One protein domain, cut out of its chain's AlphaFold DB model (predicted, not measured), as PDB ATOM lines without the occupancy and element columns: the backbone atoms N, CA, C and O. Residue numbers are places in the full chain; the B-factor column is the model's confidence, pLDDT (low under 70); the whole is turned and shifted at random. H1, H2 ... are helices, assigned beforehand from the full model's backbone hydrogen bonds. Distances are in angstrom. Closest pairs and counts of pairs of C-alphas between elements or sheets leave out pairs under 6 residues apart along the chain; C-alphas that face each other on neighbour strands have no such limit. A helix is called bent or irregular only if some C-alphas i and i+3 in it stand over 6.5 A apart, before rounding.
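What this domain is: This is residues 15 to 129 of the 392 residues of an uncharacterized protein of Bradyrhizobium niftali (UniProt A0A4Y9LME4). One very long helix, H5, runs nearly straight through a slight bend; its first arm, H5a, packs on a small head of four helices, and its last part, residues 111 to 129, sticks out free. In the head, H3 packs on H5a, with H1 and H2 packing on H3, and H4 is a short helix near the beginning of H5a. The printed part has 115 residues with five named helices, H1 to H5 in chain order, and no named strand; the class is all helix. The whole is loose, with a radius of gyration of the C-alphas of 19.1 A, and spans 73 by 27 by 21 A, the free arm making the length.

How they stand to each other: H5, residues 83 to 129, was assigned as one helix by its hydrogen bonds but is bent: C-alphas 100 and 103 are 6.9 A apart. Its arms, H5a, residues 83 to 100, and H5b, residues 103 to 129, stand at a shallow tilt of 22 degrees. H5b touches no helix. With residues 86 to 94 alone, H5a touches H3, residues 54 to 70, the closest C-alphas being those of Ala 65 and Val 90, 5.9 A apart; they run opposite ways at a tilt of 37 degrees, only just steep. H3 is the hub, touching three helices. With its residues 56 to 63 alone it touches H1, residues 15 to 21, the same way at a steep tilt of 53 degrees, closest at the C-alphas of Val 15 and Tyr 60, 5.8 A. With residues 64 to 68 alone it touches H2, residues 27 to 35, closest at the C-alphas of Leu 30 and Cys 67, 7.0 A; H2 and H3 form a helical hairpin, opposite ways at a steep tilt of 41 degrees. The helix packing is mostly crossed, with 0 of these 3 pairs at a shallow tilt. H4, residues 72 to 76, touches residues 85 to 89 of H5a alone, closest at the C-alphas of Ala 72 and Ile 86, 6.7 A. H2 and H4 only just touch, with 3 pairs of C-alphas within 8 A, the closest those of Pro 27 and Phe 74, 7.2 A. H1 and H5a are apart. In H1, H2, H3, H4, H5a and H5b every O i to N i+4 pair is within hydrogen-bond range.

Where its parts are: H5b is 39.0 A from first to last C-alpha and ends at C-alpha 129, (109.519, 106.407, 50.990). H5a is 25.6 A long from C-alpha 83 at (133.469, 129.279, 109.130), and H3 is 24.5 A. H2 is 11.6 A, H1 9.8 A from C-alpha 15 at (120.890, 135.976, 91.321), and H4 5.9 A.

The domain as a whole: The two C-alphas farthest apart, those of Val 79 and Arg 129, are 73.1 A apart. Without residues 111 to 129 the body spans 44 by 26 by 21 A. The link from H2 to H3, residues 36 to 53, is long; within it residues 43 to 44 pair antiparallel with 47 to 48. The printed part has no cut. The mean pLDDT of the printed part is 87.8, and residues 35 to 40 and 42 are under 70.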
ATOM      1  N   VAL A  15     121.223 136.416  89.963       88.56
ATOM      2  CA  VAL A  15     120.890 135.976  91.321       88.56
ATOM      3  C   VAL A  15     120.961 137.152  92.282       88.56
ATOM      4  O   VAL A  15     120.076 137.309  93.126       88.56
ATOM      5  N   GLN A  16     121.973 138.006  92.120       88.56
ATOM      6  CA  GLN A  16     122.103 139.234  92.901       88.56
ATOM      7  C   GLN A  16     120.907 140.170  92.667       88.56
ATOM      8  O   GLN A  16     120.282 140.618  93.625       88.56
ATOM      9  N   SER A  17     120.515 140.389  91.410       88.56
ATOM     10  CA  SER A  17     119.361 141.226  91.052       88.56
ATOM     11  C   SER A  17     118.049 140.659  91.592       88.56
ATOM     12  O   SER A  17     117.209 141.401  92.110       88.56
ATOM     13  N   TRP A  18     117.867 139.335  91.515       90.69
ATOM     14  CA  TRP A  18     116.710 138.676  92.112       90.69
ATOM     15  C   TRP A  18     116.678 138.901  93.622       90.69
ATOM     16  O   TRP A  18     115.641 139.287  94.160       90.69
ATOM     17  N   LEU A  19     117.807 138.712  94.303       90.00
ATOM     18  CA  LEU A  19     117.909 138.901  95.745       90.00
ATOM     19  C   LEU A  19     117.614 140.353  96.145       90.00
ATOM     20  O   LEU A  19     116.827 140.589  97.064       90.00
ATOM     21  N   ASP A  20     118.181 141.325  95.434       89.94
ATOM     22  CA  ASP A  20     117.949 142.749  95.679       89.94
ATOM     23  C   ASP A  20     116.473 143.115  95.474       89.94
ATOM     24  O   ASP A  20     115.891 143.826  96.297       89.94
ATOM     25  N   SER A  21     115.807 142.519  94.476       89.06
ATOM     26  CA  SER A  21     114.356 142.670  94.272       89.06
ATOM     27  C   SER A  21     113.507 142.130  95.433       89.06
ATOM     28  O   SER A  21     112.345 142.512  95.589       89.06
ATOM     29  N   LYS A  22     114.069 141.241  96.264       89.25
ATOM     30  CA  LYS A  22     113.433 140.684  97.470       89.25
ATOM     31  C   LYS A  22     113.855 141.394  98.758       89.25
ATOM     32  O   LYS A  22     113.505 140.929  99.840       89.25
ATOM     33  N   GLY A  23     114.550 142.529  98.653       88.19
ATOM     34  CA  GLY A  23     115.010 143.313  99.802       88.19
ATOM     35  C   GLY A  23     116.417 142.950 100.285       88.19
ATOM     36  O   GLY A  23     116.781 143.300 101.410       88.19
ATOM     37  N   GLY A  24     117.208 142.266  99.453       89.88
ATOM     38  CA  GLY A  24     118.594 141.904  99.737       89.88
ATOM     39  C   GLY A  24     118.729 140.715 100.695       89.88
ATOM     40  O   GLY A  24     117.797 139.936 100.908       89.88
ATOM     41  N   CYS A  25     119.906 140.573 101.311       88.50
ATOM     42  CA  CYS A  25     120.128 139.551 102.335       88.50
ATOM     43  C   CYS A  25     119.277 139.852 103.582       88.50
ATOM     44  O   CYS A  25     119.644 140.693 104.406       88.50
ATOM     45  N   GLN A  26     118.165 139.139 103.734       86.75
ATOM     46  CA  GLN A  26     117.347 139.084 104.945       86.75
ATOM     47  C   GLN A  26     116.945 137.623 105.231       86.75
ATOM     48  O   GLN A  26     116.954 136.807 104.305       86.75
ATOM     49  N   PRO A  27     116.566 137.270 106.475       84.12
ATOM     50  CA  PRO A  27     116.164 135.906 106.834       84.12
ATOM     51  C   PRO A  27     115.097 135.284 105.912       84.12
ATOM     52  O   PRO A  27     115.226 134.125 105.535       84.12
ATOM     53  N   GLY A  28     114.090 136.059 105.488       83.81
ATOM     54  CA  GLY A  28     113.024 135.590 104.588       83.81
ATOM     55  C   GLY A  28     113.515 135.211 103.179       83.81
ATOM     56  O   GLY A  28     113.364 134.059 102.780       83.81
ATOM     57  N   PRO A  29     114.139 136.130 102.416       82.75
ATOM     58  CA  PRO A  29     114.767 135.819 101.129       82.75
ATOM     59  C   PRO A  29     115.810 134.697 101.204       82.75
ATOM     60  O   PRO A  29     115.864 133.855 100.310       82.75
ATOM     61  N   LEU A  30     116.590 134.633 102.289       81.25
ATOM     62  CA  LEU A  30     117.558 133.558 102.508       81.25
ATOM     63  C   LEU A  30     116.875 132.190 102.644       81.25
ATOM     64  O   LEU A  30     117.381 131.196 102.124       81.25
ATOM     65  N   GLN A  31     115.707 132.149 103.288       81.44
ATOM     66  CA  GLN A  31     114.875 130.955 103.364       81.44
ATOM     67  C   GLN A  31     114.292 130.575 101.995       81.44
ATOM     68  O   GLN A  31     114.281 129.405 101.634       81.44
ATOM     69  N   LEU A  32     113.871 131.547 101.180       81.88
ATOM     70  CA  LEU A  32     113.382 131.275  99.820       81.88
ATOM     71  C   LEU A  32     114.472 130.697  98.908       81.88
ATOM     72  O   LEU A  32     114.186 129.813  98.106       81.88
ATOM     73  N   MET A  33     115.716 131.157  99.049       80.75
ATOM     74  CA  MET A  33     116.859 130.575  98.341       80.75
ATOM     75  C   MET A  33     117.207 129.180  98.879       80.75
ATOM     76  O   MET A  33     117.507 128.277  98.106       80.75
ATOM     77  N   GLY A  34     117.140 128.999 100.202       72.38
ATOM     78  CA  GLY A  34     117.623 127.810 100.900       72.38
ATOM     79  C   GLY A  34     116.602 126.714 101.199       72.38
ATOM     80  O   GLY A  34     117.028 125.664 101.649       72.38
ATOM     81  N   ASP A  35     115.297 126.890 100.975       69.38
ATOM     82  CA  ASP A  35     114.268 125.880 101.311       69.38
ATOM     83  C   ASP A  35     113.242 125.641 100.183       69.38
ATOM     84  O   ASP A  35     112.474 124.676 100.234       69.38
ATOM     85  N   TYR A  36     113.210 126.486  99.147       66.12
ATOM     86  CA  TYR A  36     112.165 126.466  98.113       66.12
ATOM     87  C   TYR A  36     112.631 125.818  96.803       66.12
ATOM     88  O   TYR A  36     112.494 126.384  95.722       66.12
ATOM     89  N   VAL A  37     113.216 124.624  96.897       66.31
ATOM     90  CA  VAL A  37     113.542 123.812  95.719       66.31
ATOM     91  C   VAL A  37     112.968 122.420  95.924       66.31
ATOM     92  O   VAL A  37     113.581 121.564  96.570       66.31
ATOM     93  N   ARG A  38     111.756 122.195  95.412       66.38
ATOM     94  CA  ARG A  38     111.118 120.878  95.437       66.38
ATOM     95  C   ARG A  38     111.492 120.100  94.174       66.38
ATOM     96  O   ARG A  38     111.577 120.683  93.091       66.38
ATOM     97  N   PRO A  39     111.677 118.772  94.274       62.56
ATOM     98  CA  PRO A  39     111.802 117.933  93.089       62.56
ATOM     99  C   PRO A  39     110.599 118.141  92.157       62.56
ATOM    100  O   PRO A  39     109.455 117.969  92.577       62.56
ATOM    101  N   GLY A  40     110.857 118.516  90.903       62.03
ATOM    102  CA  GLY A  40     109.821 118.761  89.891       62.03
ATOM    103  C   GLY A  40     109.379 120.219  89.730       62.03
ATOM    104  O   GLY A  40     108.571 120.498  88.840       62.03
ATOM    105  N   ASP A  41     109.917 121.151  90.523       72.12
ATOM    106  CA  ASP A  41     109.766 122.576  90.229       72.12
ATOM    107  C   ASP A  41     110.359 122.883  88.841       72.12
ATOM    108  O   ASP A  41     111.375 122.320  88.434       72.12
ATOM    109  N   ARG A  42     109.707 123.773  88.084       69.62
ATOM    110  CA  ARG A  42     110.108 124.090  86.699       69.62
ATOM    111  C   ARG A  42     110.986 125.330  86.580       69.62
ATOM    112  O   ARG A  42     111.631 125.506  85.554       69.62
ATOM    113  N   ALA A  43     111.000 126.183  87.601       80.44
ATOM    114  CA  ALA A  43     111.779 127.414  87.626       80.44
ATOM    115  C   ALA A  43     112.246 127.736  89.050       80.44
ATOM    116  O   ALA A  43     111.499 127.547  90.008       80.44
ATOM    117  N   PHE A  44     113.473 128.237  89.167       82.62
ATOM    118  CA  PHE A  44     114.076 128.685  90.418       82.62
ATOM    119  C   PHE A  44     114.546 130.119  90.227       82.62
ATOM    120  O   PHE A  44     115.098 130.476  89.185       82.62
ATOM    121  N   LEU A  45     114.214 130.965  91.203       86.38
ATOM    122  CA  LEU A  45     114.383 132.418  91.144       86.38
ATOM    123  C   LEU A  45     113.776 133.074  89.889       86.38
ATOM    124  O   LEU A  45     114.168 134.174  89.540       86.38
ATOM    125  N   GLY A  46     112.819 132.432  89.206       81.81
ATOM    126  CA  GLY A  46     112.198 132.943  87.974       81.81
ATOM    127  C   GLY A  46     112.815 132.447  86.659       81.81
ATOM    128  O   GLY A  46     112.236 132.719  85.610       81.81
ATOM    129  N   ARG A  47     113.911 131.676  86.694       85.69
ATOM    130  CA  ARG A  47     114.543 131.081  85.503       85.69
ATOM    131  C   ARG A  47     114.261 129.577  85.439       85.69
ATOM    132  O   ARG A  47     114.361 128.916  86.482       85.69
ATOM    133  N   PRO A  48     113.912 129.017  84.265       88.75
ATOM    134  CA  PRO A  48     113.690 127.587  84.123       88.75
ATOM    135  C   PRO A  48     114.923 126.772  84.502       88.75
ATOM    136  O   PRO A  48     116.044 127.148  84.173       88.75
ATOM    137  N   ALA A  49     114.719 125.647  85.180       87.81
ATOM    138  CA  ALA A  49     115.790 124.818  85.734       87.81
ATOM    139  C   ALA A  49     116.844 124.386  84.704       87.81
ATOM    140  O   ALA A  49     118.038 124.380  84.992       87.81
ATOM    141  N   GLN A  50     116.394 124.037  83.499       86.38
ATOM    142  CA  GLN A  50     117.252 123.589  82.409       86.38
ATOM    143  C   GLN A  50     118.121 124.708  81.807       86.38
ATOM    144  O   GLN A  50     119.130 124.396  81.178       86.38
ATOM    145  N   ASP A  51     117.763 125.973  82.047       88.94
ATOM    146  CA  ASP A  51     118.460 127.155  81.523       88.94
ATOM    147  C   ASP A  51     119.492 127.711  82.519       88.94
ATOM    148  O   ASP A  51     120.240 128.629  82.192       88.94
ATOM    149  N   TRP A  52     119.549 127.175  83.744       88.88
ATOM    150  CA  TRP A  52     120.620 127.497  84.686       88.88
ATOM    151  C   TRP A  52     121.936 126.958  84.145       88.88
ATOM    152  O   TRP A  52     122.060 125.750  83.945       88.88
ATOM    153  N   THR A  53     122.912 127.832  83.933       89.44
ATOM    154  CA  THR A  53     124.284 127.496  83.539       89.44
ATOM    155  C   THR A  53     125.154 127.226  84.768       89.44
ATOM    156  O   THR A  53     124.751 127.473  85.903       89.44
ATOM    157  N   ASP A  54     126.364 126.704  84.565       89.69
ATOM    158  CA  ASP A  54     127.292 126.488  85.681       89.69
ATOM    159  C   ASP A  54     127.770 127.825  86.288       89.69
ATOM    160  O   ASP A  54     128.006 127.898  87.494       89.69
ATOM    161  N   GLU A  55     127.814 128.892  85.484       90.00
ATOM    162  CA  GLU A  55     128.099 130.264  85.923       90.00
ATOM    163  C   GLU A  55     127.004 130.797  86.855       90.00
ATOM    164  O   GLU A  55     127.315 131.327  87.922       90.00
ATOM    165  N   ASP A  56     125.728 130.567  86.526       90.00
ATOM    166  CA  ASP A  56     124.598 130.961  87.381       90.00
ATOM    167  C   ASP A  56     124.641 130.248  88.740       90.00
ATOM    168  O   ASP A  56     124.266 130.811  89.771       90.00
ATOM    169  N   VAL A  57     125.108 128.994  88.767       91.94
ATOM    170  CA  VAL A  57     125.235 128.242  90.020       91.94
ATOM    171  C   VAL A  57     126.386 128.763  90.878       91.94
ATOM    172  O   VAL A  57     126.250 128.822  92.102       91.94
ATOM    173  N   GLU A  58     127.504 129.167  90.274       92.62
ATOM    174  CA  GLU A  58     128.597 129.802  91.021       92.62
ATOM    175  C   GLU A  58     128.236 131.226  91.476       92.62
ATOM    176  O   GLU A  58     128.598 131.620  92.592       92.62
ATOM    177  N   GLU A  59     127.452 131.974  90.695       92.00
ATOM    178  CA  GLU A  59     126.869 133.242  91.145       92.00
ATOM    179  C   GLU A  59     125.950 133.004  92.348       92.00
ATOM    180  O   GLU A  59     126.120 133.636  93.394       92.00
ATOM    181  N   TYR A  60     125.043 132.027  92.251       92.81
ATOM    182  CA  TYR A  60     124.171 131.638  93.354       92.81
ATOM    183  C   TYR A  60     124.961 131.270  94.601       92.81
ATOM    184  O   TYR A  60     124.667 131.780  95.681       92.81
ATOM    185  N   ARG A  61     125.999 130.442  94.463       94.38
ATOM    186  CA  ARG A  61     126.887 130.080  95.569       94.38
ATOM    187  C   ARG A  61     127.501 131.317  96.217       94.38
ATOM    188  O   ARG A  61     127.510 131.407  97.442       94.38
ATOM    189  N   THR A  62     128.002 132.255  95.418       93.81
ATOM    190  CA  THR A  62     128.676 133.466  95.903       93.81
ATOM    191  C   THR A  62     127.711 134.380  96.658       93.81
ATOM    192  O   THR A  62     127.989 134.773  97.795       93.81
ATOM    193  N   VAL A  63     126.550 134.667  96.063       91.88
ATOM    194  CA  VAL A  63     125.502 135.516  96.649       91.88
ATOM    195  C   VAL A  63     124.921 134.868  97.910       91.88
ATOM    196  O   VAL A  63     124.825 135.504  98.962       91.88
ATOM    197  N   TYR A  64     124.608 133.571  97.846       92.56
ATOM    198  CA  TYR A  64     124.085 132.815  98.980       92.56
ATOM    199  C   TYR A  64     125.097 132.752 100.130       92.56
ATOM    200  O   TYR A  64     124.737 133.036 101.271       92.56
ATOM    201  N   ALA A  65     126.379 132.478  99.853       93.00
ATOM    202  CA  ALA A  65     127.434 132.464 100.869       93.00
ATOM    203  C   ALA A  65     127.580 133.814 101.581       93.00
ATOM    204  O   ALA A  65     127.720 133.855 102.806       93.00
ATOM    205  N   ALA A  66     127.509 134.925 100.839       92.25
ATOM    206  CA  ALA A  66     127.548 136.263 101.419       92.25
ATOM    207  C   ALA A  66     126.375 136.495 102.390       92.25
ATOM    208  O   ALA A  66     126.579 136.987 103.505       92.25
ATOM    209  N   CYS A  67     125.160 136.074 102.020       91.31
ATOM    210  CA  CYS A  67     123.998 136.193 102.896       91.31
ATOM    211  C   CYS A  67     124.054 135.252 104.107       91.31
ATOM    212  O   CYS A  67     123.749 135.688 105.220       91.31
ATOM    213  N   VAL A  68     124.475 133.993 103.930       91.56
ATOM    214  CA  VAL A  68     124.634 133.036 105.038       91.56
ATOM    215  C   VAL A  68     125.653 133.561 106.043       91.56
ATOM    216  O   VAL A  68     125.365 133.545 107.231       91.56
ATOM    217  N   ARG A  69     126.803 134.102 105.615       91.56
ATOM    218  CA  ARG A  69     127.796 134.687 106.539       91.56
ATOM    219  C   ARG A  69     127.228 135.866 107.333       91.56
ATOM    220  O   ARG A  69     127.491 135.976 108.527       91.56
ATOM    221  N   ARG A  70     126.419 136.721 106.695       89.69
ATOM    222  CA  ARG A  70     125.770 137.869 107.353       89.69
ATOM    223  C   ARG A  70     124.723 137.448 108.391       89.69
ATOM    224  O   ARG A  70     124.553 138.142 109.388       89.69
ATOM    225  N   PHE A  71     124.051 136.316 108.179       88.81
ATOM    226  CA  PHE A  71     123.007 135.782 109.062       88.81
ATOM    227  C   PHE A  71     123.339 134.372 109.557       88.81
ATOM    228  O   PHE A  71     122.469 133.502 109.620       88.81
ATOM    229  N   ALA A  72     124.601 134.139 109.922       86.44
ATOM    230  CA  ALA A  72     125.121 132.790 110.122       86.44
ATOM    231  C   ALA A  72     124.376 132.025 111.218       86.44
ATOM    232  O   ALA A  72     124.029 130.860 111.023       86.44
ATOM    233  N   SER A  73     124.045 132.687 112.329       84.94
ATOM    234  CA  SER A  73     123.305 132.052 113.422       84.94
ATOM    235  C   SER A  73     121.888 131.629 113.024       84.94
ATOM    236  O   SER A  73     121.414 130.585 113.457       84.94
ATOM    237  N   PHE A  74     121.223 132.403 112.158       85.12
ATOM    238  CA  PHE A  74     119.900 132.064 111.627       85.12
ATOM    239  C   PHE A  74     119.989 130.929 110.601       85.12
ATOM    240  O   PHE A  74     119.266 129.945 110.699       85.12
ATOM    241  N   ALA A  75     120.918 131.033 109.650       84.56
ATOM    242  CA  ALA A  75     121.059 130.087 108.546       84.56
ATOM    243  C   ALA A  75     121.548 128.694 108.978       84.56
ATOM    244  O   ALA A  75     121.251 127.700 108.317       84.56
ATOM    245  N   THR A  76     122.323 128.628 110.065       84.75
ATOM    246  CA  THR A  76     122.869 127.374 110.614       84.75
ATOM    247  C   THR A  76     122.109 126.869 111.842       84.75
ATOM    248  O   THR A  76     122.339 125.740 112.266       84.75
ATOM    249  N   GLY A  77     121.241 127.692 112.444       86.19
ATOM    250  CA  GLY A  77     120.574 127.387 113.714       86.19
ATOM    251  C   GLY A  77     121.521 127.300 114.921       86.19
ATOM    252  O   GLY A  77     121.118 126.808 115.974       86.19
ATOM    253  N   MET A  78     122.778 127.742 114.786       86.81
ATOM    254  CA  MET A  78     123.805 127.665 115.831       86.81
ATOM    255  C   MET A  78     124.137 129.049 116.388       86.81
ATOM    256  O   MET A  78     124.210 130.030 115.655       86.81
ATOM    257  N   VAL A  79     124.412 129.141 117.688       83.44
ATOM    258  CA  VAL A  79     124.976 130.363 118.278       83.44
ATOM    259  C   VAL A  79     126.477 130.392 117.963       83.44
ATOM    260  O   VAL A  79     127.198 129.496 118.385       83.44
ATOM    261  N   ASN A  80     126.939 131.410 117.224       84.19
ATOM    262  CA  ASN A  80     128.334 131.589 116.777       84.19
ATOM    263  C   ASN A  80     128.896 130.409 115.947       84.19
ATOM    264  O   ASN A  80     129.839 129.742 116.379       84.19
ATOM    265  N   PRO A  81     128.346 130.131 114.750       89.12
ATOM    266  CA  PRO A  81     128.845 129.059 113.889       89.12
ATOM    267  C   PRO A  81     130.278 129.322 113.410       89.12
ATOM    268  O   PRO A  81     130.653 130.452 113.092       89.12
ATOM    269  N   THR A  82     131.076 128.257 113.306       92.06
ATOM    270  CA  THR A  82     132.423 128.336 112.728       92.06
ATOM    271  C   THR A  82     132.351 128.563 111.210       92.06
ATOM    272  O   THR A  82     131.367 128.164 110.575       92.06
ATOM    273  N   PRO A  83     133.399 129.139 110.587       91.00
ATOM    274  CA  PRO A  83     133.469 129.279 109.130       91.00
ATOM    275  C   PRO A  83     133.245 127.957 108.382       91.00
ATOM    276  O   PRO A  83     132.525 127.924 107.392       91.00
ATOM    277  N   GLU A  84     133.773 126.847 108.903       92.25
ATOM    278  CA  GLU A  84     133.577 125.508 108.333       92.25
ATOM    279  C   GLU A  84     132.101 125.093 108.296       92.25
ATOM    280  O   GLU A  84     131.639 124.522 107.309       92.25
ATOM    281  N   LYS A  85     131.331 125.405 109.349       90.75
ATOM    282  CA  LYS A  85     129.891 125.111 109.399       90.75
ATOM    283  C   LYS A  85     129.097 125.978 108.423       90.75
ATOM    284  O   LYS A  85     128.131 125.492 107.840       90.75
ATOM    285  N   ILE A  86     129.518 127.226 108.216       89.19
ATOM    286  CA  ILE A  86     128.919 128.129 107.227       89.19
ATOM    287  C   ILE A  86     129.160 127.606 105.806       89.19
ATOM    288  O   ILE A  86     128.210 127.467 105.038       89.19
ATOM    289  N   GLU A  87     130.402 127.255 105.468       91.44
ATOM    290  CA  GLU A  87     130.738 126.726 104.141       91.44
ATOM    291  C   GLU A  87     130.084 125.365 103.878       91.44
ATOM    292  O   GLU A  87     129.596 125.123 102.776       91.44
ATOM    293  N   ALA A  88     129.988 124.497 104.893       91.81
ATOM    294  CA  ALA A  88     129.272 123.228 104.779       91.81
ATOM    295  C   ALA A  88     127.786 123.437 104.445       91.81
ATOM    296  O   ALA A  88     127.256 122.742 103.579       91.81
ATOM    297  N   ARG A  89     127.130 124.426 105.072       90.19
ATOM    298  CA  ARG A  89     125.731 124.775 104.782       90.19
ATOM    299  C   ARG A  89     125.559 125.298 103.355       90.19
ATOM    300  O   ARG A  89     124.643 124.878 102.657       90.19
ATOM    301  N   VAL A  90     126.453 126.174 102.898       91.69
ATOM    302  CA  VAL A  90     126.447 126.674 101.512       91.69
ATOM    303  C   VAL A  90     126.637 125.525 100.518       91.69
ATOM    304  O   VAL A  90     125.891 125.425  99.545       91.69
ATOM    305  N   ALA A  91     127.605 124.640 100.759       92.69
ATOM    306  CA  ALA A  91     127.888 123.505  99.885       92.69
ATOM    307  C   ALA A  91     126.724 122.502  99.827       92.69
ATOM    308  O   ALA A  91     126.409 121.990  98.752       92.69
ATOM    309  N   GLU A  92     126.069 122.241 100.961       91.00
ATOM    310  CA  GLU A  92     124.870 121.404 101.035       91.00
ATOM    311  C   GLU A  92     123.752 121.964 100.150       91.00
ATOM    312  O   GLU A  92     123.204 121.242  99.315       91.00
ATOM    313  N   GLU A  93     123.461 123.257 100.286       89.75
ATOM    314  CA  GLU A  93     122.376 123.927  99.572       89.75
ATOM    315  C   GLU A  93     122.634 124.026  98.065       89.75
ATOM    316  O   GLU A  93     121.770 123.676  97.259       89.75
ATOM    317  N   VAL A  94     123.853 124.391  97.661       91.56
ATOM    318  CA  VAL A  94     124.263 124.379  96.246       91.56
ATOM    319  C   VAL A  94     124.211 122.959  95.676       91.56
ATOM    320  O   VAL A  94     123.730 122.743  94.563       91.56
ATOM    321  N   GLY A  95     124.664 121.964  96.443       90.06
ATOM    322  CA  GLY A  95     124.594 120.560  96.047       90.06
ATOM    323  C   GLY A  95     123.155 120.068  95.882       90.06
ATOM    324  O   GLY A  95     122.870 119.308  94.954       90.06
ATOM    325  N   ARG A  96     122.239 120.514  96.746       87.81
ATOM    326  CA  ARG A  96     120.811 120.197  96.659       87.81
ATOM    327  C   ARG A  96     120.168 120.847  95.436       87.81
ATOM    328  O   ARG A  96     119.433 120.163  94.728       87.81
ATOM    329  N   LEU A  97     120.493 122.109  95.150       88.31
ATOM    330  CA  LEU A  97     120.037 122.816  93.951       88.31
ATOM    331  C   LEU A  97     120.463 122.082  92.667       88.31
ATOM    332  O   LEU A  97     119.631 121.837  91.793       88.31
ATOM    333  N   LYS A  98     121.732 121.661  92.562       90.00
ATOM    334  CA  LYS A  98     122.213 120.907  91.389       90.00
ATOM    335  C   LYS A  98     121.484 119.567  91.228       90.00
ATOM    336  O   LYS A  98     120.859 119.338  90.193       90.00
ATOM    337  N   ARG A  99     121.509 118.721  92.266       88.50
ATOM    338  CA  ARG A  99     121.006 117.334  92.199       88.50
ATOM    339  C   ARG A  99     119.490 117.225  92.067       88.50
ATOM    340  O   ARG A  99     119.003 116.345  91.368       88.50
ATOM    341  N   ASN A 100     118.736 118.076  92.761       85.69
ATOM    342  CA  ASN A 100     117.283 117.905  92.855       85.69
ATOM    343  C   ASN A 100     116.514 118.698  91.796       85.69
ATOM    344  O   ASN A 100     115.326 118.437  91.604       85.69
ATOM    345  N   PHE A 101     117.159 119.665  91.142       85.00
ATOM    346  CA  PHE A 101     116.467 120.637  90.304       85.00
ATOM    347  C   PHE A 101     117.122 120.823  88.935       85.00
ATOM    348  O   PHE A 101     116.486 120.528  87.925       85.00
ATOM    349  N   ILE A 102     118.397 121.221  88.876       88.38
ATOM    350  CA  ILE A 102     119.061 121.533  87.596       88.38
ATOM    351  C   ILE A 102     119.308 120.266  86.767       88.38
ATOM    352  O   ILE A 102     118.897 120.190  85.607       88.38
ATOM    353  N   GLU A 103     119.961 119.252  87.342       89.69
ATOM    354  CA  GLU A 103     120.328 118.032  86.609       89.69
ATOM    355  C   GLU A 103     119.105 117.249  86.095       89.69
ATOM    356  O   GLU A 103     119.088 116.913  84.905       89.69
ATOM    357  N   PRO A 104     118.047 117.008  86.900       88.44
ATOM    358  CA  PRO A 104     116.846 116.332  86.414       88.44
ATOM    359  C   PRO A 104     116.149 117.099  85.287       88.44
ATOM    360  O   PRO A 104     115.693 116.486  84.321       88.44
ATOM    361  N   ALA A 105     116.098 118.432  85.367       86.81
ATOM    362  CA  ALA A 105     115.475 119.248  84.333       86.81
ATOM    363  C   ALA A 105     116.264 119.231  83.019       86.81
ATOM    364  O   ALA A 105     115.670 119.064  81.953       86.81
ATOM    365  N   ARG A 106     117.602 119.323  83.074       87.38
ATOM    366  CA  ARG A 106     118.467 119.168  81.889       87.38
ATOM    367  C   ARG A 106     118.319 117.767  81.273       87.38
ATOM    368  O   ARG A 106     118.203 117.628  80.051       87.38
ATOM    369  N   ALA A 107     118.268 116.721  82.100       89.12
ATOM    370  CA  ALA A 107     118.049 115.346  81.646       89.12
ATOM    371  C   ALA A 107     116.673 115.165  80.976       89.12
ATOM    372  O   ALA A 107     116.567 114.528  79.929       89.12
ATOM    373  N   GLN A 108     115.619 115.767  81.529       88.12
ATOM    374  CA  GLN A 108     114.289 115.720  80.927       88.12
ATOM    375  C   GLN A 108     114.229 116.500  79.604       88.12
ATOM    376  O   GLN A 108     113.740 115.965  78.608       88.12
ATOM    377  N   ALA A 109     114.764 117.722  79.564       87.12
ATOM    378  CA  ALA A 109     114.766 118.563  78.368       87.12
ATOM    379  C   ALA A 109     115.545 117.917  77.207       87.12
ATOM    380  O   ALA A 109     115.084 117.912  76.062       87.12
ATOM    381  N   SER A 110     116.701 117.312  77.498       89.12
ATOM    382  CA  SER A 110     117.482 116.561  76.505       89.12
ATOM    383  C   SER A 110     116.752 115.306  76.019       89.12
ATOM    384  O   SER A 110     116.722 115.049  74.815       89.12
ATOM    385  N   ALA A 111     116.091 114.557  76.909       91.44
ATOM    386  CA  ALA A 111     115.299 113.389  76.528       91.44
ATOM    387  C   ALA A 111     114.082 113.753  75.658       91.44
ATOM    388  O   ALA A 111     113.758 113.035  74.709       91.44
ATOM    389  N   GLU A 112     113.400 114.860  75.955       89.19
ATOM    390  CA  GLU A 112     112.300 115.378  75.136       89.19
ATOM    391  C   GLU A 112     112.799 115.840  73.765       89.19
ATOM    392  O   GLU A 112     112.239 115.433  72.743       89.19
ATOM    393  N   SER A 113     113.906 116.583  73.726       89.88
ATOM    394  CA  SER A 113     114.546 117.014  72.481       89.88
ATOM    395  C   SER A 113     114.927 115.812  71.611       89.88
ATOM    396  O   SER A 113     114.508 115.734  70.455       89.88
ATOM    397  N   ALA A 114     115.580 114.799  72.185       93.88
ATOM    398  CA  ALA A 114     115.929 113.564  71.483       93.88
ATOM    399  C   ALA A 114     114.692 112.815  70.948       93.88
ATOM    400  O   ALA A 114     114.698 112.330  69.817       93.88
ATOM    401  N   LYS A 115     113.593 112.754  71.717       94.81
ATOM    402  CA  LYS A 115     112.325 112.162  71.253       94.81
ATOM    403  C   LYS A 115     111.725 112.937  70.083       94.81
ATOM    404  O   LYS A 115     111.220 112.318  69.145       94.81
ATOM    405  N   THR A 116     111.744 114.268  70.131       93.56
ATOM    406  CA  THR A 116     111.224 115.098  69.034       93.56
ATOM    407  C   THR A 116     112.068 114.961  67.772       93.56
ATOM    408  O   THR A 116     111.508 114.781  66.692       93.56
ATOM    409  N   GLU A 117     113.395 114.933  67.903       95.06
ATOM    410  CA  GLU A 117     114.308 114.719  66.782       95.06
ATOM    411  C   GLU A 117     114.125 113.326  66.167       95.06
ATOM    412  O   GLU A 117     114.008 113.200  64.949       95.06
ATOM    413  N   ALA A 118     114.003 112.279  66.989       94.75
ATOM    414  CA  ALA A 118     113.735 110.923  66.512       94.75
ATOM    415  C   ALA A 118     112.395 110.825  65.763       94.75
ATOM    416  O   ALA A 118     112.316 110.196  64.706       94.75
ATOM    417  N   ARG A 119     111.341 111.483  66.268       94.75
ATOM    418  CA  ARG A 119     110.040 111.560  65.579       94.75
ATOM    419  C   ARG A 119     110.145 112.292  64.247       94.75
ATOM    420  O   ARG A 119     109.551 111.841  63.273       94.75
ATOM    421  N   ARG A 120     110.901 113.391  64.202       95.69
ATOM    422  CA  ARG A 120     111.133 114.156  62.978       95.69
ATOM    423  C   ARG A 120     111.872 113.319  61.933       95.69
ATOM    424  O   ARG A 120     111.378 113.212  60.819       95.69
ATOM    425  N   LYS A 121     112.969 112.655  62.308       96.00
ATOM    426  CA  LYS A 121     113.725 111.766  61.407       96.00
ATOM    427  C   LYS A 121     112.856 110.637  60.851       96.00
ATOM    428  O   LYS A 121     112.869 110.386  59.653       96.00
ATOM    429  N   LEU A 122     112.040 110.004  61.699       95.81
ATOM    430  CA  LEU A 122     111.120 108.952  61.259       95.81
ATOM    431  C   LEU A 122     110.037 109.482  60.302       95.81
ATOM    432  O   LEU A 122     109.644 108.782  59.372       95.81
ATOM    433  N   ALA A 123     109.530 110.695  60.532       95.19
ATOM    434  CA  ALA A 123     108.553 111.325  59.649       95.19
ATOM    435  C   ALA A 123     109.164 111.692  58.286       95.19
ATOM    436  O   ALA A 123     108.548 111.418  57.260       95.19
ATOM    437  N   GLU A 124     110.380 112.245  58.273       95.56
ATOM    438  CA  GLU A 124     111.127 112.566  57.049       95.56
ATOM    439  C   GLU A 124     111.414 111.300  56.221       95.56
ATOM    440  O   GLU A 124     111.168 111.283  55.017       95.56
ATOM    441  N   GLU A 125     111.828 110.200  56.860       95.94
ATOM    442  CA  GLU A 125     112.057 108.923  56.173       95.94
ATOM    443  C   GLU A 125     110.767 108.342  55.569       95.94
ATOM    444  O   GLU A 125     110.769 107.847  54.441       95.94
ATOM    445  N   ARG A 126     109.644 108.414  56.298       95.44
ATOM    446  CA  ARG A 126     108.340 107.967  55.781       95.44
ATOM    447  C   ARG A 126     107.901 108.791  54.575       95.44
ATOM    448  O   ARG A 126     107.465 108.201  53.591       95.44
ATOM    449  N   ALA A 127     108.063 110.112  54.634       96.06
ATOM    450  CA  ALA A 127     107.727 111.001  53.528       96.06
ATOM    451  C   ALA A 127     108.575 110.711  52.279       96.06
ATOM    452  O   ALA A 127     108.041 110.685  51.172       96.06
ATOM    453  N   LEU A 128     109.872 110.425  52.449       96.88
ATOM    454  CA  LEU A 128     110.751 110.048  51.341       96.88
ATOM    455  C   LEU A 128     110.299 108.731  50.688       96.88
ATOM    456  O   LEU A 128     110.154 108.662  49.470       96.88
ATOM    457  N   ARG A 129     110.010 107.701  51.495       96.06
ATOM    458  CA  ARG A 129     109.519 106.407  50.990       96.06
ATOM    459  C   ARG A 129     108.185 106.542  50.256       96.06
ATOM    460  O   ARG A 129     107.980 105.878  49.244       96.06
TER     461      ARG A 129